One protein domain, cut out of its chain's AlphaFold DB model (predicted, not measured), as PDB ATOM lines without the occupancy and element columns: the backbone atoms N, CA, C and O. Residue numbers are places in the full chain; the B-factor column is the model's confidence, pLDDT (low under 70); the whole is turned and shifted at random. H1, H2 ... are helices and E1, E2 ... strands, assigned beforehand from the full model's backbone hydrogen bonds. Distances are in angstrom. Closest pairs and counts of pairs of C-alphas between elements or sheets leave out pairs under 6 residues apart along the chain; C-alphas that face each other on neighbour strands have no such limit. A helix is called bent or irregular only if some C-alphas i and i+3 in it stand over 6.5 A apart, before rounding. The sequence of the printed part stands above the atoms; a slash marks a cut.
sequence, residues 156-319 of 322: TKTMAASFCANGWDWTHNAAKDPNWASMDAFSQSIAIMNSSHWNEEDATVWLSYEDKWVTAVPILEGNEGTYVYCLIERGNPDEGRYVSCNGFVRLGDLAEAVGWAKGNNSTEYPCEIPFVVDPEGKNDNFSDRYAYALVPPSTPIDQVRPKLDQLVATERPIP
ATOM      1  N   THR A 156      31.846 -50.296  26.331       97.38
ATOM      2  CA  THR A 156      32.560 -51.491  25.861       97.38
ATOM      3  C   THR A 156      34.070 -51.267  25.850       97.38
ATOM      4  O   THR A 156      34.539 -50.145  26.066       97.38
ATOM      5  N   LYS A 157      34.840 -52.329  25.584       97.50
ATOM      6  CA  LYS A 157      36.305 -52.284  25.477       97.50
ATOM      7  C   LYS A 157      36.791 -51.159  24.557       97.50
ATOM      8  O   LYS A 157      37.589 -50.328  24.985       97.50
ATOM      9  N   THR A 158      36.304 -51.114  23.315       98.31
ATOM     10  CA  THR A 158      36.745 -50.104  22.344       98.31
ATOM     11  C   THR A 158      36.312 -48.710  22.766       98.31
ATOM     12  O   THR A 158      37.114 -47.789  22.668       98.31
ATOM     13  N   MET A 159      35.099 -48.548  23.305       98.31
ATOM     14  CA  MET A 159      34.640 -47.243  23.788       98.31
ATOM     15  C   MET A 159      35.515 -46.697  24.918       98.31
ATOM     16  O   MET A 159      35.835 -45.513  24.928       98.31
ATOM     17  N   ALA A 160      35.928 -47.553  25.855       97.62
ATOM     18  CA  ALA A 160      36.814 -47.175  26.950       97.62
ATOM     19  C   ALA A 160      38.208 -46.766  26.441       97.62
ATOM     20  O   ALA A 160      38.725 -45.723  26.835       97.62
ATOM     21  N   ALA A 161      38.781 -47.538  25.511       98.06
ATOM     22  CA  ALA A 161      40.042 -47.195  24.852       98.06
ATOM     23  C   ALA A 161      39.947 -45.865  24.087       98.06
ATOM     24  O   ALA A 161      40.822 -45.013  24.210       98.06
ATOM     25  N   SER A 162      38.863 -45.660  23.335       98.06
ATOM     26  CA  SER A 162      38.596 -44.419  22.607       98.06
ATOM     27  C   SER A 162      38.462 -43.215  23.531       98.06
ATOM     28  O   SER A 162      39.103 -42.200  23.286       98.06
ATOM     29  N   PHE A 163      37.699 -43.341  24.617       97.31
ATOM     30  CA  PHE A 163      37.503 -42.265  25.588       97.31
ATOM     31  C   PHE A 163      38.824 -41.804  26.197       97.31
ATOM     32  O   PHE A 163      39.116 -40.611  26.245       97.31
ATOM     33  N   CYS A 164      39.656 -42.762  26.598       96.44
ATOM     34  CA  CYS A 164      40.960 -42.485  27.179       96.44
ATOM     35  C   CYS A 164      41.968 -41.938  26.166       96.44
ATOM     36  O   CYS A 164      42.724 -41.033  26.506       96.44
ATOM     37  N   ALA A 165      41.974 -42.451  24.933       95.06
ATOM     38  CA  ALA A 165      42.836 -41.941  23.871       95.06
ATOM     39  C   ALA A 165      42.463 -40.505  23.484       95.06
ATOM     40  O   ALA A 165      43.329 -39.641  23.461       95.06
ATOM     41  N   ASN A 166      41.173 -40.226  23.286       94.88
ATOM     42  CA  ASN A 166      40.679 -38.874  23.034       94.88
ATOM     43  C   ASN A 166      41.035 -37.925  24.191       94.88
ATOM     44  O   ASN A 166      41.595 -36.857  23.961       94.88
ATOM     45  N   GLY A 167      40.785 -38.328  25.442       93.50
ATOM     46  CA  GLY A 167      41.162 -37.533  26.613       93.50
ATOM     47  C   GLY A 167      42.667 -37.275  26.703       93.50
ATOM     48  O   GLY A 167      43.086 -36.168  27.045       93.50
ATOM     49  N   TRP A 168      43.495 -38.260  26.346       92.00
ATOM     50  CA  TRP A 168      44.944 -38.090  26.286       92.00
ATOM     51  C   TRP A 168      45.332 -37.088  25.200       92.00
ATOM     52  O   TRP A 168      46.024 -36.116  25.494       92.00
ATOM     53  N   ASP A 169      44.840 -37.279  23.977       89.25
ATOM     54  CA  ASP A 169      45.180 -36.462  22.814       89.25
ATOM     55  C   ASP A 169      44.722 -35.009  22.973       89.25
ATOM     56  O   ASP A 169      45.431 -34.088  22.570       89.25
ATOM     57  N   TRP A 170      43.569 -34.763  23.594       89.38
ATOM     58  CA  TRP A 170      43.067 -33.405  23.821       89.38
ATOM     59  C   TRP A 170      43.813 -32.677  24.944       89.38
ATOM     60  O   TRP A 170      44.017 -31.463  24.859       89.38
ATOM     61  N   THR A 171      44.299 -33.413  25.946       86.50
ATOM     62  CA  THR A 171      45.015 -32.835  27.095       86.50
ATOM     63  C   THR A 171      46.513 -32.661  26.825       86.50
ATOM     64  O   THR A 171      47.085 -31.615  27.139       86.50
ATOM     65  N   HIS A 172      47.140 -33.657  26.194       79.31
ATOM     66  CA  HIS A 172      48.594 -33.818  26.064       79.31
ATOM     67  C   HIS A 172      49.086 -33.751  24.616       79.31
ATOM     68  O   HIS A 172      50.098 -34.362  24.271       79.31
ATOM     69  N   ASN A 173      48.375 -33.025  23.749       64.94
ATOM     70  CA  ASN A 173      48.728 -32.953  22.335       64.94
ATOM     71  C   ASN A 173      50.200 -32.562  22.089       64.94
ATOM     72  O   ASN A 173      50.814 -31.780  22.815       64.94
ATOM     73  N   ALA A 174      50.710 -33.048  20.955       52.62
ATOM     74  CA  ALA A 174      51.979 -32.684  20.316       52.62
ATOM     75  C   ALA A 174      52.346 -31.194  20.378       52.62
ATOM     76  O   ALA A 174      53.513 -30.806  20.375       52.62
ATOM     77  N   ALA A 175      51.309 -30.365  20.330       52.47
ATOM     78  CA  ALA A 175      51.379 -28.922  20.312       52.47
ATOM     79  C   ALA A 175      51.797 -28.333  21.674       52.47
ATOM     80  O   ALA A 175      52.372 -27.246  21.700       52.47
ATOM     81  N   LYS A 176      51.540 -29.049  22.775       59.00
ATOM     82  CA  LYS A 176      51.922 -28.700  24.152       59.00
ATOM     83  C   LYS A 176      53.217 -29.380  24.600       59.00
ATOM     84  O   LYS A 176      54.003 -28.742  25.294       59.00
ATOM     85  N   ASP A 177      53.471 -30.617  24.171       63.56
ATOM     86  CA  ASP A 177      54.746 -31.307  24.408       63.56
ATOM     87  C   ASP A 177      55.150 -32.170  23.190       63.56
ATOM     88  O   ASP A 177      54.495 -33.172  22.871       63.56
ATOM     89  N   PRO A 178      56.253 -31.819  22.500       62.16
ATOM     90  CA  PRO A 178      56.752 -32.569  21.351       62.16
ATOM     91  C   PRO A 178      57.101 -34.032  21.652       62.16
ATOM     92  O   PRO A 178      57.124 -34.846  20.729       62.16
ATOM     93  N   ASN A 179      57.372 -34.386  22.913       64.12
ATOM     94  CA  ASN A 179      57.751 -35.746  23.296       64.12
ATOM     95  C   ASN A 179      56.601 -36.751  23.122       64.12
ATOM     96  O   ASN A 179      56.860 -37.943  22.969       64.12
ATOM     97  N   TRP A 180      55.348 -36.285  23.089       64.56
ATOM     98  CA  TRP A 180      54.159 -37.133  22.917       64.56
ATOM     99  C   TRP A 180      53.529 -37.008  21.525       64.56
ATOM    100  O   TRP A 180      52.543 -37.671  21.218       64.56
ATOM    101  N   ALA A 181      54.134 -36.210  20.638       54.44
ATOM    102  CA  ALA A 181      53.559 -35.767  19.369       54.44
ATOM    103  C   ALA A 181      53.295 -36.842  18.302       54.44
ATOM    104  O   ALA A 181      52.788 -36.530  17.226       54.44
ATOM    105  N   SER A 182      53.675 -38.090  18.561       56.72
ATOM    106  CA  SER A 182      53.678 -39.174  17.570       56.72
ATOM    107  C   SER A 182      53.021 -40.463  18.059       56.72
ATOM    108  O   SER A 182      53.093 -41.486  17.377       56.72
ATOM    109  N   MET A 183      52.387 -40.439  19.232       72.38
ATOM    110  CA  MET A 183      51.788 -41.634  19.812       72.38
ATOM    111  C   MET A 183      50.330 -41.752  19.371       72.38
ATOM    112  O   MET A 183      49.489 -40.968  19.790       72.38
ATOM    113  N   ASP A 184      50.023 -42.755  18.548       87.69
ATOM    114  CA  ASP A 184      48.639 -43.190  18.329       87.69
ATOM    115  C   ASP A 184      48.155 -43.909  19.599       87.69
ATOM    116  O   ASP A 184      48.338 -45.123  19.754       87.69
ATOM    117  N   ALA A 185      47.628 -43.132  20.550       91.69
ATOM    118  CA  ALA A 185      47.207 -43.620  21.861       91.69
ATOM    119  C   ALA A 185      46.078 -44.652  21.753       91.69
ATOM    120  O   ALA A 185      46.047 -45.622  22.509       91.69
ATOM    121  N   PHE A 186      45.178 -44.495  20.780       95.81
ATOM    122  CA  PHE A 186      44.088 -45.442  20.571       95.81
ATOM    123  C   PHE A 186      44.609 -46.798  20.085       95.81
ATOM    124  O   PHE A 186      44.309 -47.828  20.695       95.81
ATOM    125  N   SER A 187      45.418 -46.817  19.022       95.12
ATOM    126  CA  SER A 187      45.960 -48.073  18.490       95.12
ATOM    127  C   SER A 187      46.866 -48.775  19.503       95.12
ATOM    128  O   SER A 187      46.806 -50.001  19.624       95.12
ATOM    129  N   GLN A 188      47.664 -48.021  20.267       94.31
ATOM    130  CA  GLN A 188      48.483 -48.577  21.348       94.31
ATOM    131  C   GLN A 188      47.631 -49.158  22.474       94.31
ATOM    132  O   GLN A 188      47.872 -50.296  22.875       94.31
ATOM    133  N   SER A 189      46.598 -48.444  22.927       96.69
ATOM    134  CA  SER A 189      45.659 -48.942  23.936       96.69
ATOM    135  C   SER A 189      45.072 -50.293  23.525       96.69
ATOM    136  O   SER A 189      45.194 -51.279  24.252       96.69
ATOM    137  N   ILE A 190      44.531 -50.386  22.305       97.19
ATOM    138  CA  ILE A 190      43.967 -51.634  21.779       97.19
ATOM    139  C   ILE A 190      45.026 -52.739  21.692       97.19
ATOM    140  O   ILE A 190      44.738 -53.885  22.047       97.19
ATOM    141  N   ALA A 191      46.246 -52.424  21.247       95.69
ATOM    142  CA  ALA A 191      47.337 -53.392  21.173       95.69
ATOM    143  C   ALA A 191      47.700 -53.947  22.560       95.69
ATOM    144  O   ALA A 191      47.730 -55.168  22.723       95.69
ATOM    145  N   ILE A 192      47.879 -53.080  23.563       95.31
ATOM    146  CA  ILE A 192      48.194 -53.469  24.946       95.31
ATOM    147  C   ILE A 192      47.056 -54.309  25.532       95.31
ATOM    148  O   ILE A 192      47.286 -55.372  26.105       95.31
ATOM    149  N   MET A 193      45.803 -53.890  25.355       96.19
ATOM    150  CA  MET A 193      44.647 -54.638  25.857       96.19
ATOM    151  C   MET A 193      44.429 -55.980  25.138       96.19
ATOM    152  O   MET A 193      43.640 -56.792  25.614       96.19
ATOM    153  N   ASN A 194      45.025 -56.205  23.964       94.75
ATOM    154  CA  ASN A 194      44.949 -57.477  23.236       94.75
ATOM    155  C   ASN A 194      46.137 -58.400  23.542       94.75
ATOM    156  O   ASN A 194      45.994 -59.617  23.438       94.75
ATOM    157  N   SER A 195      47.301 -57.840  23.880       91.69
ATOM    158  CA  SER A 195      48.511 -58.600  24.215       91.69
ATOM    159  C   SER A 195      48.633 -58.930  25.707       91.69
ATOM    160  O   SER A 195      49.381 -59.838  26.066       91.69
ATOM    161  N   SER A 196      47.902 -58.221  26.571       89.12
ATOM    162  CA  SER A 196      47.875 -58.428  28.023       89.12
ATOM    163  C   SER A 196      46.682 -59.276  28.488       89.12
ATOM    164  O   SER A 196      45.793 -59.626  27.716       89.12
ATOM    165  N   HIS A 197      46.631 -59.577  29.789       88.38
ATOM    166  CA  HIS A 197      45.486 -60.231  30.441       88.38
ATOM    167  C   HIS A 197      44.298 -59.284  30.705       88.38
ATOM    168  O   HIS A 197      43.432 -59.594  31.523       88.38
ATOM    169  N   TRP A 198      44.245 -58.127  30.038       96.38
ATOM    170  CA  TRP A 198      43.165 -57.163  30.223       96.38
ATOM    171  C   TRP A 198      41.812 -57.755  29.813       96.38
ATOM    172  O   TRP A 198      41.641 -58.262  28.704       96.38
ATOM    173  N   ASN A 199      40.833 -57.650  30.706       95.75
ATOM    174  CA  ASN A 199      39.435 -57.967  30.449       95.75
ATOM    175  C   ASN A 199      38.534 -57.076  31.307       95.75
ATOM    176  O   ASN A 199      38.993 -56.438  32.253       95.75
ATOM    177  N   GLU A 200      37.249 -57.039  30.971       95.31
ATOM    178  CA  GLU A 200      36.316 -56.082  31.549       95.31
ATOM    179  C   GLU A 200      36.063 -56.293  33.048       95.31
ATOM    180  O   GLU A 200      35.783 -55.331  33.754       95.31
ATOM    181  N   GLU A 201      36.132 -57.531  33.542       95.88
ATOM    182  CA  GLU A 201      35.883 -57.834  34.956       95.88
ATOM    183  C   GLU A 201      37.085 -57.469  35.820       95.88
ATOM    184  O   GLU A 201      36.928 -56.799  36.839       95.88
ATOM    185  N   ASP A 202      38.286 -57.853  35.387       96.31
ATOM    186  CA  ASP A 202      39.505 -57.606  36.152       96.31
ATOM    187  C   ASP A 202      39.920 -56.134  36.121       96.31
ATOM    188  O   ASP A 202      40.516 -55.651  37.079       96.31
ATOM    189  N   ALA A 203      39.595 -55.405  35.048       97.06
ATOM    190  CA  ALA A 203      39.948 -53.997  34.889       97.06
ATOM    191  C   ALA A 203      39.035 -53.027  35.653       97.06
ATOM    192  O   ALA A 203      39.330 -51.828  35.710       97.06
ATOM    193  N   THR A 204      37.924 -53.510  36.208       96.69
ATOM    194  CA  THR A 204      36.876 -52.661  36.766       96.69
ATOM    195  C   THR A 204      36.624 -52.957  38.240       96.69
ATOM    196  O   THR A 204      36.453 -54.096  38.663       96.69
ATOM    197  N   VAL A 205      36.522 -51.895  39.038       94.94
ATOM    198  CA  VAL A 205      36.194 -51.972  40.460       94.94
ATOM    199  C   VAL A 205      34.980 -51.114  40.800       94.94
ATOM    200  O   VAL A 205      34.840 -49.994  40.316       94.94
ATOM    201  N   TRP A 206      34.115 -51.632  41.672       94.00
ATOM    202  CA  TRP A 206      33.067 -50.851  42.325       94.00
ATOM    203  C   TRP A 206      33.561 -50.298  43.664       94.00
ATOM    204  O   TRP A 206      34.022 -51.046  44.531       94.00
ATOM    205  N   LEU A 207      33.450 -48.985  43.829       90.50
ATOM    206  CA  LEU A 207      33.809 -48.246  45.032       90.50
ATOM    207  C   LEU A 207      32.530 -47.928  45.805       90.50
ATOM    208  O   LEU A 207      31.895 -46.896  45.599       90.50
ATOM    209  N   SER A 208      32.139 -48.832  46.705       83.75
ATOM    210  CA  SER A 208      30.845 -48.769  47.402       83.75
ATOM    211  C   SER A 208      30.637 -47.511  48.248       83.75
ATOM    212  O   SER A 208      29.503 -47.147  48.531       83.75
ATOM    213  N   TYR A 209      31.718 -46.869  48.695       81.69
ATOM    214  CA  TYR A 209      31.666 -45.664  49.526       81.69
ATOM    215  C   TYR A 209      31.379 -44.387  48.717       81.69
ATOM    216  O   TYR A 209      30.927 -43.404  49.295       81.69
ATOM    217  N   GLU A 210      31.604 -44.416  47.402       78.75
ATOM    218  CA  GLU A 210      31.325 -43.314  46.466       78.75
ATOM    219  C   GLU A 210      30.229 -43.673  45.444       78.75
ATOM    220  O   GLU A 210      29.933 -42.883  44.555       78.75
ATOM    221  N   ASP A 211      29.646 -44.872  45.557       86.19
ATOM    222  CA  ASP A 211      28.688 -45.459  44.610       86.19
ATOM    223  C   ASP A 211      29.079 -45.280  43.131       86.19
ATOM    224  O   ASP A 211      28.280 -44.926  42.259       86.19
ATOM    225  N   LYS A 212      30.361 -45.527  42.841       89.81
ATOM    226  CA  LYS A 212      30.923 -45.380  41.498       89.81
ATOM    227  C   LYS A 212      31.725 -46.595  41.068       89.81
ATOM    228  O   LYS A 212      32.231 -47.370  41.878       89.81
ATOM    229  N   TRP A 213      31.839 -46.755  39.761       93.69
ATOM    230  CA  TRP A 213      32.631 -47.774  39.092       93.69
ATOM    231  C   TRP A 213      33.840 -47.114  38.454       93.69
ATOM    232  O   TRP A 213      33.681 -46.146  37.716       93.69
ATOM    233  N   VAL A 214      35.028 -47.660  38.691       95.25
ATOM    234  CA  VAL A 214      36.269 -47.184  38.078       95.25
ATOM    235  C   VAL A 214      36.835 -48.281  37.193       95.25
ATOM    236  O   VAL A 214      36.926 -49.432  37.612       95.25
ATOM    237  N   THR A 215      37.176 -47.943  35.953       97.31
ATOM    238  CA  THR A 215      37.791 -48.859  34.982       97.31
ATOM    239  C   THR A 215      39.182 -48.361  34.618       97.31
ATOM    240  O   THR A 215      39.322 -47.223  34.173       97.31
ATOM    241  N   ALA A 216      40.191 -49.214  34.790       97.56
ATOM    242  CA  ALA A 216      41.568 -48.931  34.405       97.56
ATOM    243  C   ALA A 216      41.830 -49.383  32.960       97.56
ATOM    244  O   ALA A 216      41.700 -50.563  32.620       97.56
ATOM    245  N   VAL A 217      42.219 -48.443  32.102       98.00
ATOM    246  CA  VAL A 217      42.465 -48.679  30.674       98.00
ATOM    247  C   VAL A 217      43.914 -48.320  30.349       98.00
ATOM    248  O   VAL A 217      44.273 -47.149  30.469       98.00
ATOM    249  N   PRO A 218      44.768 -49.275  29.944       96.88
ATOM    250  CA  PRO A 218      46.118 -48.945  29.510       96.88
ATOM    251  C   PRO A 218      46.057 -48.204  28.171       96.88
ATOM    252  O   PRO A 218      45.345 -48.633  27.264       96.88
ATOM    253  N   ILE A 219      46.799 -47.107  28.036       93.31
ATOM    254  CA  ILE A 219      46.813 -46.298  26.808       93.31
ATOM    255  C   ILE A 219      48.167 -46.267  26.106       93.31
ATOM    256  O   ILE A 219      48.208 -46.237  24.880       93.31
ATOM    257  N   LEU A 220      49.266 -46.284  26.858       90.31
ATOM    258  CA  LEU A 220      50.616 -46.118  26.326       90.31
ATOM    259  C   LEU A 220      51.592 -46.986  27.112       90.31
ATOM    260  O   LEU A 220      51.458 -47.135  28.330       90.31
ATOM    261  N   GLU A 221      52.608 -47.501  26.427       87.75
ATOM    262  CA  GLU A 221      53.778 -48.069  27.093       87.75
ATOM    263  C   GLU A 221      54.617 -46.937  27.702       87.75
ATOM    264  O   GLU A 221      54.882 -45.906  27.080       87.75
ATOM    265  N   GLY A 222      54.994 -47.111  28.962       77.62
ATOM    266  CA  GLY A 222      55.925 -46.250  29.670       77.62
ATOM    267  C   GLY A 222      57.360 -46.764  29.593       77.62
ATOM    268  O   GLY A 222      57.672 -47.761  28.945       77.62
ATOM    269  N   ASN A 223      58.255 -46.092  30.314       76.44
ATOM    270  CA  ASN A 223      59.616 -46.587  30.501       76.44
ATOM    271  C   ASN A 223      59.634 -47.753  31.503       76.44
ATOM    272  O   ASN A 223      58.723 -47.898  32.321       76.44
ATOM    273  N   GLU A 224      60.696 -48.560  31.459       81.81
ATOM    274  CA  GLU A 224      61.002 -49.572  32.488       81.81
ATOM    275  C   GLU A 224      59.901 -50.632  32.699       81.81
ATOM    276  O   GLU A 224      59.765 -51.192  33.782       81.81
ATOM    277  N   GLY A 225      59.121 -50.938  31.655       83.56
ATOM    278  CA  GLY A 225      58.060 -51.950  31.716       83.56
ATOM    279  C   GLY A 225      56.776 -51.480  32.403       83.56
ATOM    280  O   GLY A 225      55.949 -52.312  32.762       83.56
ATOM    281  N   THR A 226      56.609 -50.169  32.589       92.00
ATOM    282  CA  THR A 226      55.355 -49.569  33.069       92.00
ATOM    283  C   THR A 226      54.403 -49.257  31.918       92.00
ATOM    284  O   THR A 226      54.810 -49.187  30.760       92.00
ATOM    285  N   TYR A 227      53.141 -48.994  32.242       92.94
ATOM    286  CA  TYR A 227      52.130 -48.482  31.325       92.94
ATOM    287  C   TYR A 227      51.476 -47.241  31.920       92.94
ATOM    288  O   TYR A 227      51.375 -47.092  33.138       92.94
ATOM    289  N   VAL A 228      51.001 -46.355  31.051       93.94
ATOM    290  CA  VAL A 228      50.102 -45.269  31.442       93.94
ATOM    291  C   VAL A 228      48.673 -45.803  31.398       93.94
ATOM    292  O   VAL A 228      48.207 -46.245  30.348       93.94
ATOM    293  N   TYR A 229      47.984 -45.760  32.534       96.31
ATOM    294  CA  TYR A 229      46.589 -46.146  32.691       96.31
ATOM    295  C   TYR A 229      45.710 -44.916  32.833       96.31
ATOM    296  O   TYR A 229      45.953 -44.064  33.678       96.31
ATOM    297  N   CYS A 230      44.655 -44.868  32.039       97.00
ATOM    298  CA  CYS A 230      43.525 -43.973  32.195       97.00
ATOM    299  C   CYS A 230      42.520 -44.563  33.189       97.00
ATOM    300  O   CYS A 230      42.214 -45.757  33.125       97.00
ATOM    301  N   LEU A 231      41.990 -43.729  34.083       96.62
ATOM    302  CA  LEU A 231      40.956 -44.115  35.042       96.62
ATOM    303  C   LEU A 231      39.613 -43.509  34.621       96.62
ATOM    304  O   LEU A 231      39.402 -42.301  34.740       96.62
ATOM    305  N   ILE A 232      38.706 -44.351  34.121       95.50
ATOM    306  CA  ILE A 232      37.347 -43.944  33.740       95.50
ATOM    307  C   ILE A 232      36.414 -44.166  34.918       95.50
ATOM    308  O   ILE A 232      36.288 -45.301  35.383       95.50
ATOM    309  N   GLU A 233      35.695 -43.131  35.337       92.56
ATOM    310  CA  GLU A 233      34.655 -43.250  36.357       92.56
ATOM    311  C   GLU A 233      33.267 -43.246  35.732       92.56
ATOM    312  O   GLU A 233      32.981 -42.517  34.781       92.56
ATOM    313  N   ARG A 234      32.391 -44.088  36.277       91.25
ATOM    314  CA  ARG A 234      30.971 -44.137  35.942       91.25
ATOM    315  C   ARG A 234      30.158 -44.266  37.213       91.25
ATOM    316  O   ARG A 234      30.405 -45.160  38.018       91.25
ATOM    317  N   GLY A 235      29.142 -43.437  37.358       84.69
ATOM    318  CA  GLY A 235      28.213 -43.503  38.479       84.69
ATOM    319  C   GLY A 235      26.799 -43.170  38.042       84.69
ATOM    320  O   GLY A 235      26.549 -42.839  36.880       84.69
ATOM    321  N   ASN A 236      25.874 -43.282  38.988       74.75
ATOM    322  CA  ASN A 236      24.487 -42.876  38.812       74.75
ATOM    323  C   ASN A 236      24.070 -41.960  39.974       74.75
ATOM    324  O   ASN A 236      23.298 -42.392  40.829       74.75
ATOM    325  N   PRO A 237      24.629 -40.738  40.063       62.53
ATOM    326  CA  PRO A 237      24.166 -39.745  41.019       62.53
ATOM    327  C   PRO A 237      22.682 -39.449  40.789       62.53
ATOM    328  O   PRO A 237      22.118 -39.784  39.745       62.53
ATOM    329  N   ASP A 238      22.062 -38.757  41.742       54.00
ATOM    330  CA  ASP A 238      20.653 -38.343  41.680       54.00
ATOM    331  C   ASP A 238      20.291 -37.560  40.388       54.00
ATOM    332  O   ASP A 238      19.118 -37.458  40.030       54.00
ATOM    333  N   GLU A 239      21.296 -37.057  39.657       52.09
ATOM    334  CA  GLU A 239      21.197 -36.295  38.402       52.09
ATOM    335  C   GLU A 239      21.389 -37.134  37.116       52.09
ATOM    336  O   GLU A 239      21.339 -36.599  36.008       52.09
ATOM    337  N   GLY A 240      21.566 -38.455  37.233       65.88
ATOM    338  CA  GLY A 240      21.653 -39.391  36.107       65.88
ATOM    339  C   GLY A 240      23.057 -39.937  35.834       65.88
ATOM    340  O   GLY A 240      24.028 -39.620  36.513       65.88
ATOM    341  N   ARG A 241      23.179 -40.810  34.825       74.12
ATOM    342  CA  ARG A 241      24.441 -41.506  34.513       74.12
ATOM    343  C   ARG A 241      25.509 -40.540  34.013       74.12
ATOM    344  O   ARG A 241      25.275 -39.824  33.037       74.12
ATOM    345  N   TYR A 242      26.707 -40.627  34.585       84.31
ATOM    346  CA  TYR A 242      27.888 -39.934  34.070       84.31
ATOM    347  C   TYR A 242      28.985 -40.903  33.629       84.31
ATOM    348  O   TYR A 242      29.076 -42.044  34.092       84.31
ATOM    349  N   VAL A 243      29.834 -40.402  32.736       89.19
ATOM    350  CA  VAL A 243      31.164 -40.931  32.449       89.19
ATOM    351  C   VAL A 243      32.147 -39.780  32.615       89.19
ATOM    352  O   VAL A 243      31.874 -38.670  32.158       89.19
ATOM    353  N   SER A 244      33.263 -40.016  33.288       90.62
ATOM    354  CA  SER A 244      34.323 -39.020  33.426       90.62
ATOM    355  C   SER A 244      35.691 -39.674  33.307       90.62
ATOM    356  O   SER A 244      35.865 -40.871  33.540       90.62
ATOM    357  N   CYS A 245      36.669 -38.873  32.900       92.31
ATOM    358  CA  CYS A 245      38.066 -39.266  32.865       92.31
ATOM    359  C   CYS A 245      38.756 -38.637  34.080       92.31
ATOM    360  O   CYS A 245      38.919 -37.422  34.121       92.31
ATOM    361  N   ASN A 246      39.126 -39.435  35.085       91.94
ATOM    362  CA  ASN A 246      39.727 -38.916  36.326       91.94
ATOM    363  C   ASN A 246      41.218 -38.551  36.143       91.94
ATOM    364  O   ASN A 246      41.814 -37.813  36.921       91.94
ATOM    365  N   GLY A 247      41.843 -39.040  35.073       93.75
ATOM    366  CA  GLY A 247      43.236 -38.752  34.750       93.75
ATOM    367  C   GLY A 247      44.010 -40.009  34.407       93.75
ATOM    368  O   GLY A 247      43.435 -41.089  34.221       93.75
ATOM    369  N   PHE A 248      45.328 -39.851  34.342       94.25
ATOM    370  CA  PHE A 248      46.247 -40.921  33.996       94.25
ATOM    371  C   PHE A 248      47.297 -41.153  35.078       94.25
ATOM    372  O   PHE A 248      47.767 -40.220  35.730       94.25
ATOM    373  N   VAL A 249      47.683 -42.413  35.251       94.19
ATOM    374  CA  VAL A 249      48.672 -42.873  36.234       94.19
ATOM    375  C   VAL A 249      49.628 -43.866  35.594       94.19
ATOM    376  O   VAL A 249      49.218 -44.677  34.768       94.19
ATOM    377  N   ARG A 250      50.907 -43.825  35.965       93.94
ATOM    378  CA  ARG A 250      51.911 -44.774  35.478       93.94
ATOM    379  C   ARG A 250      52.114 -45.916  36.467       93.94
ATOM    380  O   ARG A 250      52.519 -45.674  37.599       93.94
ATOM    381  N   LEU A 251      51.844 -47.150  36.041       94.88
ATOM    382  CA  LEU A 251      51.875 -48.344  36.900       94.88
ATOM    383  C   LEU A 251      52.422 -49.560  36.141       94.88
ATOM    384  O   LEU A 251      52.459 -49.558  34.910       94.88
ATOM    385  N   GLY A 252      52.887 -50.584  36.859       93.94
ATOM    386  CA  GLY A 252      53.539 -51.757  36.272       93.94
ATOM    387  C   GLY A 252      52.572 -52.688  35.543       93.94
ATOM    388  O   GLY A 252      52.878 -53.182  34.459       93.94
ATOM    389  N   ASP A 253      51.381 -52.901  36.099       94.50
ATOM    390  CA  ASP A 253      50.385 -53.807  35.532       94.50
ATOM    391  C   ASP A 253      48.938 -53.423  35.895       94.50
ATOM    392  O   ASP A 253      48.668 -52.434  36.582       94.50
ATOM    393  N   LEU A 254      47.983 -54.208  35.386       95.88
ATOM    394  CA  LEU A 254      46.556 -53.975  35.599       95.88
ATOM    395  C   LEU A 254      46.145 -54.152  37.068       95.88
ATOM    396  O   LEU A 254      45.261 -53.442  37.542       95.88
ATOM    397  N   ALA A 255      46.773 -55.081  37.796       95.56
ATOM    398  CA  ALA A 255      46.444 -55.332  39.194       95.56
ATOM    399  C   ALA A 255      46.857 -54.140  40.068       95.56
ATOM    400  O   ALA A 255      46.091 -53.725  40.942       95.56
ATOM    401  N   GLU A 256      48.017 -53.544  39.788       95.44
ATOM    402  CA  GLU A 256      48.447 -52.286  40.395       95.44
ATOM    403  C   GLU A 256      47.491 -51.137  40.049       95.44
ATOM    404  O   GLU A 256      47.090 -50.402  40.951       95.44
ATOM    405  N   ALA A 257      47.056 -51.011  38.790       95.50
ATOM    406  CA  ALA A 257      46.108 -49.973  38.365       95.50
ATOM    407  C   ALA A 257      44.747 -50.061  39.059       95.50
ATOM    408  O   ALA A 257      44.215 -49.061  39.543       95.50
ATOM    409  N   VAL A 258      44.206 -51.267  39.190       95.31
ATOM    410  CA  VAL A 258      42.947 -51.509  39.902       95.31
ATOM    411  C   VAL A 258      43.124 -51.335  41.412       95.31
ATOM    412  O   VAL A 258      42.214 -50.866  42.099       95.31
ATOM    413  N   GLY A 259      44.296 -51.685  41.949       94.88
ATOM    414  CA  GLY A 259      44.680 -51.394  43.329       94.88
ATOM    415  C   GLY A 259      44.741 -49.891  43.609       94.88
ATOM    416  O   GLY A 259      44.198 -49.437  44.616       94.88
ATOM    417  N   TRP A 260      45.327 -49.116  42.693       94.88
ATOM    418  CA  TRP A 260      45.393 -47.657  42.767       94.88
ATOM    419  C   TRP A 260      43.997 -47.034  42.766       94.88
ATOM    420  O   TRP A 260      43.673 -46.262  43.668       94.88
ATOM    421  N   ALA A 261      43.140 -47.450  41.829       92.25
ATOM    422  CA  ALA A 261      41.763 -46.973  41.709       92.25
ATOM    423  C   ALA A 261      40.913 -47.181  42.981       92.25
ATOM    424  O   ALA A 261      39.931 -46.474  43.180       92.25
ATOM    425  N   LYS A 262      41.269 -48.136  43.854       89.94
ATOM    426  CA  LYS A 262      40.554 -48.412  45.119       89.94
ATOM    427  C   LYS A 262      40.897 -47.471  46.263       89.94
ATOM    428  O   LYS A 262      40.112 -47.360  47.201       89.94
ATOM    429  N   GLY A 263      42.106 -46.922  46.263       81.50
ATOM    430  CA  GLY A 263      42.696 -46.306  47.452       81.50
ATOM    431  C   GLY A 263      43.238 -44.904  47.234       81.50
ATOM    432  O   GLY A 263      43.704 -44.296  48.196       81.50
ATOM    433  N   ASN A 264      43.222 -44.402  45.998       76.62
ATOM    434  CA  ASN A 264      43.852 -43.140  45.658       76.62
ATOM    435  C   ASN A 264      43.019 -42.346  44.646       76.62
ATOM    436  O   ASN A 264      42.587 -42.882  43.631       76.62
ATOM    437  N   ASN A 265      42.868 -41.050  44.917       71.31
ATOM    438  CA  ASN A 265      42.188 -40.090  44.043       71.31
ATOM    439  C   ASN A 265      43.178 -39.148  43.335       71.31
ATOM    440  O   ASN A 265      42.758 -38.178  42.714       71.31
ATOM    441  N   SER A 266      44.489 -39.386  43.450       83.06
ATOM    442  CA  SER A 266      45.505 -38.612  42.731       83.06
ATOM    443  C   SER A 266      45.882 -39.275  41.410       83.06
ATOM    444  O   SER A 266      46.005 -40.501  41.320       83.06
ATOM    445  N   THR A 267      46.084 -38.442  40.393       90.31
ATOM    446  CA  THR A 267      46.581 -38.829  39.072       90.31
ATOM    447  C   THR A 267      47.900 -38.118  38.777       90.31
ATOM    448  O   THR A 267      48.189 -37.062  39.338       90.31
ATOM    449  N   GLU A 268      48.748 -38.739  37.955       90.00
ATOM    450  CA  GLU A 268      50.037 -38.165  37.542       90.00
ATOM    451  C   GLU A 268      49.839 -37.146  36.418       90.00
ATOM    452  O   GLU A 268      50.492 -36.103  36.404       90.00
ATOM    453  N   TYR A 269      48.904 -37.437  35.509       90.19
ATOM    454  CA  TYR A 269      48.570 -36.576  34.383       90.19
ATOM    455  C   TYR A 269      47.067 -36.264  34.360       90.19
ATOM    456  O   TYR A 269      46.254 -37.172  34.575       90.19
ATOM    457  N   PRO A 270      46.674 -35.009  34.080       90.62
ATOM    458  CA  PRO A 270      45.268 -34.626  33.992       90.62
ATOM    459  C   PRO A 270      44.586 -35.287  32.792       90.62
ATOM    460  O   PRO A 270      45.238 -35.657  31.826       90.62
ATOM    461  N   CYS A 271      43.263 -35.400  32.817       90.00
ATOM    462  CA  CYS A 271      42.487 -35.772  31.640       90.00
ATOM    463  C   CYS A 271      41.335 -34.796  31.461       90.00
ATOM    464  O   CYS A 271      40.518 -34.618  32.361       90.00
ATOM    465  N   GLU A 272      41.276 -34.173  30.294       87.19
ATOM    466  CA  GLU A 272      40.233 -33.243  29.901       87.19
ATOM    467  C   GLU A 272      39.473 -33.822  28.708       87.19
ATOM    468  O   GLU A 272      39.996 -33.975  27.603       87.19
ATOM    469  N   ILE A 273      38.202 -34.127  28.948       90.88
ATOM    470  CA  ILE A 273      37.207 -34.274  27.893       90.88
ATOM    471  C   ILE A 273      36.513 -32.913  27.810       90.88
ATOM    472  O   ILE A 273      35.909 -32.493  28.800       90.88
ATOM    473  N   PRO A 274      36.640 -32.183  26.693       89.00
ATOM    474  CA  PRO A 274      36.235 -30.794  26.634       89.00
ATOM    475  C   PRO A 274      34.732 -30.680  26.844       89.00
ATOM    476  O   PRO A 274      33.923 -31.272  26.125       89.00
ATOM    477  N   PHE A 275      34.368 -29.869  27.828       87.44
ATOM    478  CA  PHE A 275      32.988 -29.499  28.053       87.44
ATOM    479  C   PHE A 275      32.532 -28.518  26.969       87.44
ATOM    480  O   PHE A 275      33.059 -27.408  26.845       87.44
ATOM    481  N   VAL A 276      31.542 -28.939  26.184       89.56
ATOM    482  CA  VAL A 276      30.930 -28.141  25.121       89.56
ATOM    483  C   VAL A 276      29.422 -28.237  25.260       89.56
ATOM    484  O   VAL A 276      28.864 -29.332  25.351       89.56
ATOM    485  N   VAL A 277      28.755 -27.090  25.282       88.81
ATOM    486  CA  VAL A 277      27.296 -27.021  25.295       88.81
ATOM    487  C   VAL A 277      26.800 -27.230  23.867       88.81
ATOM    488  O   VAL A 277      27.166 -26.462  22.978       88.81
ATOM    489  N   ASP A 278      25.968 -28.255  23.651       89.56
ATOM    490  CA  ASP A 278      25.176 -28.375  22.424       89.56
ATOM    491  C   ASP A 278      23.982 -27.404  22.509       89.56
ATOM    492  O   ASP A 278      23.082 -27.632  23.324       89.56
ATOM    493  N   PRO A 279      23.935 -26.345  21.678       87.44
ATOM    494  CA  PRO A 279      22.860 -25.348  21.686       87.44
ATOM    495  C   PRO A 279      21.454 -25.923  21.474       87.44
ATOM    496  O   PRO A 279      20.446 -25.311  21.844       87.44
ATOM    497  N   GLU A 280      21.360 -27.106  20.868       82.44
ATOM    498  CA  GLU A 280      20.090 -27.785  20.631       82.44
ATOM    499  C   GLU A 280      19.825 -28.974  21.557       82.44
ATOM    500  O   GLU A 280      18.690 -29.453  21.614       82.44
ATOM    501  N   GLY A 281      20.812 -29.386  22.355       74.62
ATOM    502  CA  GLY A 281      20.730 -30.499  23.306       74.62
ATOM    503  C   GLY A 281      19.951 -30.164  24.581       74.62
ATOM    504  O   GLY A 281      20.284 -30.621  25.670       74.62
ATOM    505  N   LYS A 282      18.902 -29.335  24.480       57.56
ATOM    506  CA  LYS A 282      18.165 -28.726  25.607       57.56
ATOM    507  C   LYS A 282      17.460 -29.733  26.533       57.56
ATOM    508  O   LYS A 282      16.962 -29.324  27.576       57.56
ATOM    509  N   ASN A 283      17.424 -31.015  26.161       52.59
ATOM    510  CA  ASN A 283      16.891 -32.130  26.953       52.59
ATOM    511  C   ASN A 283      17.851 -33.331  27.012       52.59
ATOM    512  O   ASN A 283      17.430 -34.425  27.393       52.59
ATOM    513  N   ASP A 284      19.095 -33.155  26.575       62.97
ATOM    514  CA  ASP A 284      20.070 -34.235  26.542       62.97
ATOM    515  C   ASP A 284      20.676 -34.413  27.937       62.97
ATOM    516  O   ASP A 284      20.853 -33.450  28.693       62.97
ATOM    517  N   ASN A 285      20.964 -35.662  28.302       68.38
ATOM    518  CA  ASN A 285      21.646 -35.940  29.558       68.38
ATOM    519  C   ASN A 285      23.024 -35.277  29.520       68.38
ATOM    520  O   ASN A 285      23.665 -35.221  28.473       68.38
ATOM    521  N   PHE A 286      23.525 -34.832  30.673       71.44
ATOM    522  CA  PHE A 286      24.860 -34.230  30.771       71.44
ATOM    523  C   PHE A 286      25.945 -35.079  30.084       71.44
ATOM    524  O   PHE A 286      26.829 -34.553  29.412       71.44
ATOM    525  N   SER A 287      25.831 -36.403  30.193       74.44
ATOM    526  CA  SER A 287      26.745 -37.374  29.589       74.44
ATOM    527  C   SER A 287      26.643 -37.506  28.068       74.44
ATOM    528  O   SER A 287      27.623 -37.919  27.449       74.44
ATOM    529  N   ASP A 288      25.527 -37.119  27.443       80.44
ATOM    530  CA  ASP A 288      25.372 -37.153  25.979       80.44
ATOM    531  C   ASP A 288      26.412 -36.247  25.297       80.44
ATOM    532  O   ASP A 288      26.925 -36.568  24.224       80.44
ATOM    533  N   ARG A 289      26.844 -35.184  25.991       78.94
ATOM    534  CA  ARG A 289      27.892 -34.252  25.545       78.94
ATOM    535  C   ARG A 289      29.249 -34.917  25.326       78.94
ATOM    536  O   ARG A 289      30.075 -34.367  24.611       78.94
ATOM    537  N   TYR A 290      29.485 -36.090  25.910       87.69
ATOM    538  CA  TYR A 290      30.749 -36.820  25.796       87.69
ATOM    539  C   TYR A 290      30.656 -38.052  24.896       87.69
ATOM    540  O   TYR A 290      31.654 -38.742  24.695       87.69
ATOM    541  N   ALA A 291      29.487 -38.338  24.320       91.56
ATOM    542  CA  ALA A 291      29.263 -39.571  23.575       91.56
ATOM    543  C   ALA A 291      30.175 -39.703  22.340       91.56
ATOM    544  O   ALA A 291      30.621 -40.804  22.022       91.56
ATOM    545  N   TYR A 292      30.527 -38.593  21.680       93.94
ATOM    546  CA  TYR A 292      31.464 -38.610  20.548       93.94
ATOM    547  C   TYR A 292      32.899 -38.993  20.956       93.94
ATOM    548  O   TYR A 292      33.658 -39.468  20.119       93.94
ATOM    549  N   ALA A 293      33.273 -38.854  22.232       95.75
ATOM    550  CA  ALA A 293      34.581 -39.278  22.731       95.75
ATOM    551  C   ALA A 293      34.692 -40.809  22.875       95.75
ATOM    552  O   ALA A 293      35.789 -41.331  23.061       95.75
ATOM    553  N   LEU A 294      33.577 -41.546  22.779       97.06
ATOM    554  CA  LEU A 294      33.527 -43.007  22.905       97.06
ATOM    555  C   LEU A 294      33.793 -43.757  21.592       97.06
ATOM    556  O   LEU A 294      33.665 -44.980  21.550       97.06
ATOM    557  N   VAL A 295      34.138 -43.058  20.511       98.25
ATOM    558  CA  VAL A 295      34.553 -43.681  19.246       98.25
ATOM    559  C   VAL A 295      36.018 -43.362  18.943       98.25
ATOM    560  O   VAL A 295      36.528 -42.349  19.431       98.25
ATOM    561  N   PRO A 296      36.713 -44.197  18.143       97.88
ATOM    562  CA  PRO A 296      38.106 -43.949  17.787       97.88
ATOM    563  C   PRO A 296      38.309 -42.519  17.264       97.88
ATOM    564  O   PRO A 296      37.447 -42.061  16.508       97.88
ATOM    565  N   PRO A 297      39.425 -41.834  17.586       95.62
ATOM    566  CA  PRO A 297      39.639 -40.438  17.187       95.62
ATOM    567  C   PRO A 297      39.476 -40.199  15.678       95.62
ATOM    568  O   PRO A 297      38.953 -39.173  15.263       95.62
ATOM    569  N   SER A 298      39.852 -41.179  14.852       96.56
ATOM    570  CA  SER A 298      39.745 -41.138  13.387       96.56
ATOM    571  C   SER A 298      38.347 -41.431  12.829       96.56
ATOM    572  O   SER A 298      38.175 -41.472  11.612       96.56
ATOM    573  N   THR A 299      37.347 -41.677  13.681       98.31
ATOM    574  CA  THR A 299      35.979 -41.982  13.242       98.31
ATOM    575  C   THR A 299      35.387 -40.762  12.541       98.31
ATOM    576  O   THR A 299      35.309 -39.708  13.179       98.31
ATOM    577  N   PRO A 300      34.942 -40.884  11.274       98.00
ATOM    578  CA  PRO A 300      34.259 -39.797  10.590       98.00
ATOM    579  C   PRO A 300      33.002 -39.363  11.346       98.00
ATOM    580  O   PRO A 300      32.308 -40.198  11.931       98.00
ATOM    581  N   ILE A 301      32.699 -38.069  11.329       96.31
ATOM    582  CA  ILE A 301      31.590 -37.475  12.091       96.31
ATOM    583  C   ILE A 301      30.242 -38.140  11.778       96.31
ATOM    584  O   ILE A 301      29.480 -38.463  12.689       96.31
ATOM    585  N   ASP A 302      29.973 -38.427  10.505       96.19
ATOM    586  CA  ASP A 302      28.754 -39.104  10.042       96.19
ATOM    587  C   ASP A 302      28.692 -40.595  10.430       96.19
ATOM    588  O   ASP A 302      27.646 -41.233  10.312       96.19
ATOM    589  N   GLN A 303      29.801 -41.157  10.914       97.94
ATOM    590  CA  GLN A 303      29.911 -42.540  11.371       97.94
ATOM    591  C   GLN A 303      29.912 -42.674  12.897       97.94
ATOM    592  O   GLN A 303      29.892 -43.803  13.387       97.94
ATOM    593  N   VAL A 304      29.879 -41.579  13.666       97.50
ATOM    594  CA  VAL A 304      29.914 -41.636  15.139       97.50
ATOM    595  C   VAL A 304      28.752 -42.464  15.695       97.50
ATOM    596  O   VAL A 304      28.992 -43.441  16.405       97.50
ATOM    597  N   ARG A 305      27.494 -42.147  15.347       96.00
ATOM    598  CA  ARG A 305      26.334 -42.908  15.855       96.00
ATOM    599  C   ARG A 305      26.320 -44.367  15.378       96.00
ATOM    600  O   ARG A 305      26.253 -45.240  16.243       96.00
ATOM    601  N   PRO A 306      26.467 -44.674  14.067       97.56
ATOM    602  CA  PRO A 306      26.568 -46.062  13.611       97.56
ATOM    603  C   PRO A 306      27.677 -46.845  14.315       97.56
ATOM    604  O   PRO A 306      27.512 -48.031  14.602       97.56
ATOM    605  N   LYS A 307      28.808 -46.191  14.616       98.38
ATOM    606  CA  LYS A 307      29.922 -46.825  15.314       98.38
ATOM    607  C   LYS A 307      29.574 -47.147  16.763       98.38
ATOM    608  O   LYS A 307      29.865 -48.255  17.199       98.38
ATOM    609  N   LEU A 308      28.936 -46.231  17.492       97.81
ATOM    610  CA  LEU A 308      28.465 -46.496  18.854       97.81
ATOM    611  C   LEU A 308      27.484 -47.672  18.885       97.81
ATOM    612  O   LEU A 308      27.685 -48.607  19.661       97.81
ATOM    613  N   ASP A 309      26.486 -47.669  17.998       97.50
ATOM    614  CA  ASP A 309      25.492 -48.745  17.895       97.50
ATOM    615  C   ASP A 309      26.153 -50.092  17.577       97.50
ATOM    616  O   ASP A 309      25.838 -51.113  18.195       97.50
ATOM    617  N   GLN A 310      27.116 -50.094  16.648       98.31
ATOM    618  CA  GLN A 310      27.910 -51.275  16.325       98.31
ATOM    619  C   GLN A 310      28.635 -51.804  17.566       98.31
ATOM    620  O   GLN A 310      28.523 -52.988  17.870       98.31
ATOM    621  N   LEU A 311      29.372 -50.947  18.278       98.31
ATOM    622  CA  LEU A 311      30.172 -51.347  19.435       98.31
ATOM    623  C   LEU A 311      29.294 -51.943  20.543       98.31
ATOM    624  O   LEU A 311      29.608 -53.027  21.030       98.31
ATOM    625  N   VAL A 312      28.156 -51.312  20.863       97.25
ATOM    626  CA  VAL A 312      27.173 -51.851  21.825       97.25
ATOM    627  C   VAL A 312      26.666 -53.230  21.403       97.25
ATOM    628  O   VAL A 312      26.482 -54.103  22.249       97.25
ATOM    629  N   ALA A 313      26.424 -53.438  20.108       97.81
ATOM    630  CA  ALA A 313      25.887 -54.695  19.599       97.81
ATOM    631  C   ALA A 313      26.925 -55.827  19.536       97.81
ATOM    632  O   ALA A 313      26.548 -56.997  19.621       97.81
ATOM    633  N   THR A 314      28.209 -55.508  19.342       97.81
ATOM    634  CA  THR A 314      29.242 -56.514  19.044       97.81
ATOM    635  C   THR A 314      30.207 -56.803  20.186       97.81
ATOM    636  O   THR A 314      30.829 -57.863  20.183       97.81
ATOM    637  N   GLU A 315      30.375 -55.886  21.136       97.38
ATOM    638  CA  GLU A 315      31.357 -56.024  22.214       97.38
ATOM    639  C   GLU A 315      30.712 -56.337  23.562       97.38
ATOM    640  O   GLU A 315      29.554 -56.015  23.834       97.38
ATOM    641  N   ARG A 316      31.492 -56.969  24.443       96.56
ATOM    642  CA  ARG A 316      31.060 -57.241  25.808       96.56
ATOM    643  C   ARG A 316      30.960 -55.922  26.601       96.56
ATOM    644  O   ARG A 316      31.893 -55.117  26.556       96.56
ATOM    645  N   PRO A 317      29.870 -55.700  27.356       96.69
ATOM    646  CA  PRO A 317      29.762 -54.557  28.257       96.69
ATOM    647  C   PRO A 317      30.772 -54.621  29.408       96.69
ATOM    648  O   PRO A 317      30.927 -55.663  30.046       96.69
ATOM    649  N   ILE A 318      31.378 -53.481  29.733       96.25
ATOM    650  CA  ILE A 318      32.196 -53.291  30.930       96.25
ATOM    651  C   ILE A 318      31.282 -53.140  32.156       96.25
ATOM    652  O   ILE A 318      30.371 -52.296  32.103       96.25
ATOM    653  N   PRO A 319      31.527 -53.876  33.266       95.06
ATOM    654  CA  PRO A 319      30.760 -53.770  34.509       95.06
ATOM    655  C   PRO A 319      30.549 -52.317  34.925       95.06
ATOM    656  O   PRO A 319      31.477 -51.521  34.867       95.06
TER     657      PRO A 319
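AT A GLANCE: This is residues 156 to 319 of the 322 residues of an uncharacterized protein of Mesorhizobium sp. L103C131B0 (UniProt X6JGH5). A strongly twisted sheet of four strands curls round helix H3 on one face, and the long helix H1 covers the opposite face, giving three layers. H2 packs at the sheet's level on E2, H4 crosses H1, and H5 lies off the sheet. The 164 printed residues include five named helices and four named strands, ordered H1 H2 E1 E2 E3 E4 H3 H4 H5, class mixed. The sheet, E1 E2 E3 E4, is an antiparallel meander, each strand the neighbour of the one before. The whole is compact, with radius of gyration of the C-alphas 15.4 A and spans 48 by 39 by 31 A.

HOW THE PARTS SIT: E1, residues 204 to 207, and E2, residues 212 to 221, form a hairpin, with N 205 and O 214 2.9 A apart. E2 and E3, residues 227 to 235, form another, N 217 to O 230 2.9 A. E3 and E4, residues 242 to 251, form a third, N 231 to O 247 3.0 A; E4 bends by 51 degrees at residue 248. H1, residues 157 to 171, and H3, residues 254 to 263, lie on opposite faces; the closest C-alphas are Cys 164 and Cys 230, 5.8 A, for H1 and E3, and Ala 216 and Ala 257, 6.1 A, for E2 and H3. H1, the hub, touches H2, residues 185 to 195, in a helical hairpin, closest C-alphas Ala 165 and Phe 186, 5.0 A. H4, residues 286 to 294, touches H1 about perpendicular at 83 degrees, closest C-alphas Met 159 and Leu 294, 4.5 A, and only grazes the sheet. H5, residues 301 to 314, only just touches H1, with 3 pairs of C-alphas within 8 A, the closest Thr 158 and Leu 311, 7.3 A. Every O i to N i+4 pair is within hydrogen-bond range in H1 and H2, 5 of 6 in H3, 8 of 10 in H5 and 0 of 5 in H4, which has 5 of 6 O i to N i+3 pairs.

IN THESE COORDINATES: H1 runs 21.4 A from C-alpha 157 at (36.305, -52.284, 25.477). E2 spans 27.1 A, E4 25.6 A and E3 25.5 A. H4 and H5 are irregular, C-alphas 289 and 292 being 7.5 A apart and 302 and 305 7.4 A; H5 ends at C-alpha 314, (29.242, -56.514, 19.044).

THE WHOLE: The printed part has no cut; the C-alphas farthest apart are those of Glu 224 and Lys 282, 48.1 A. The links H1 to H2 and H3 to H4 are long. The model's pLDDT is under 70 at residues 173 to 182, 237 to 240 and 282 to 285.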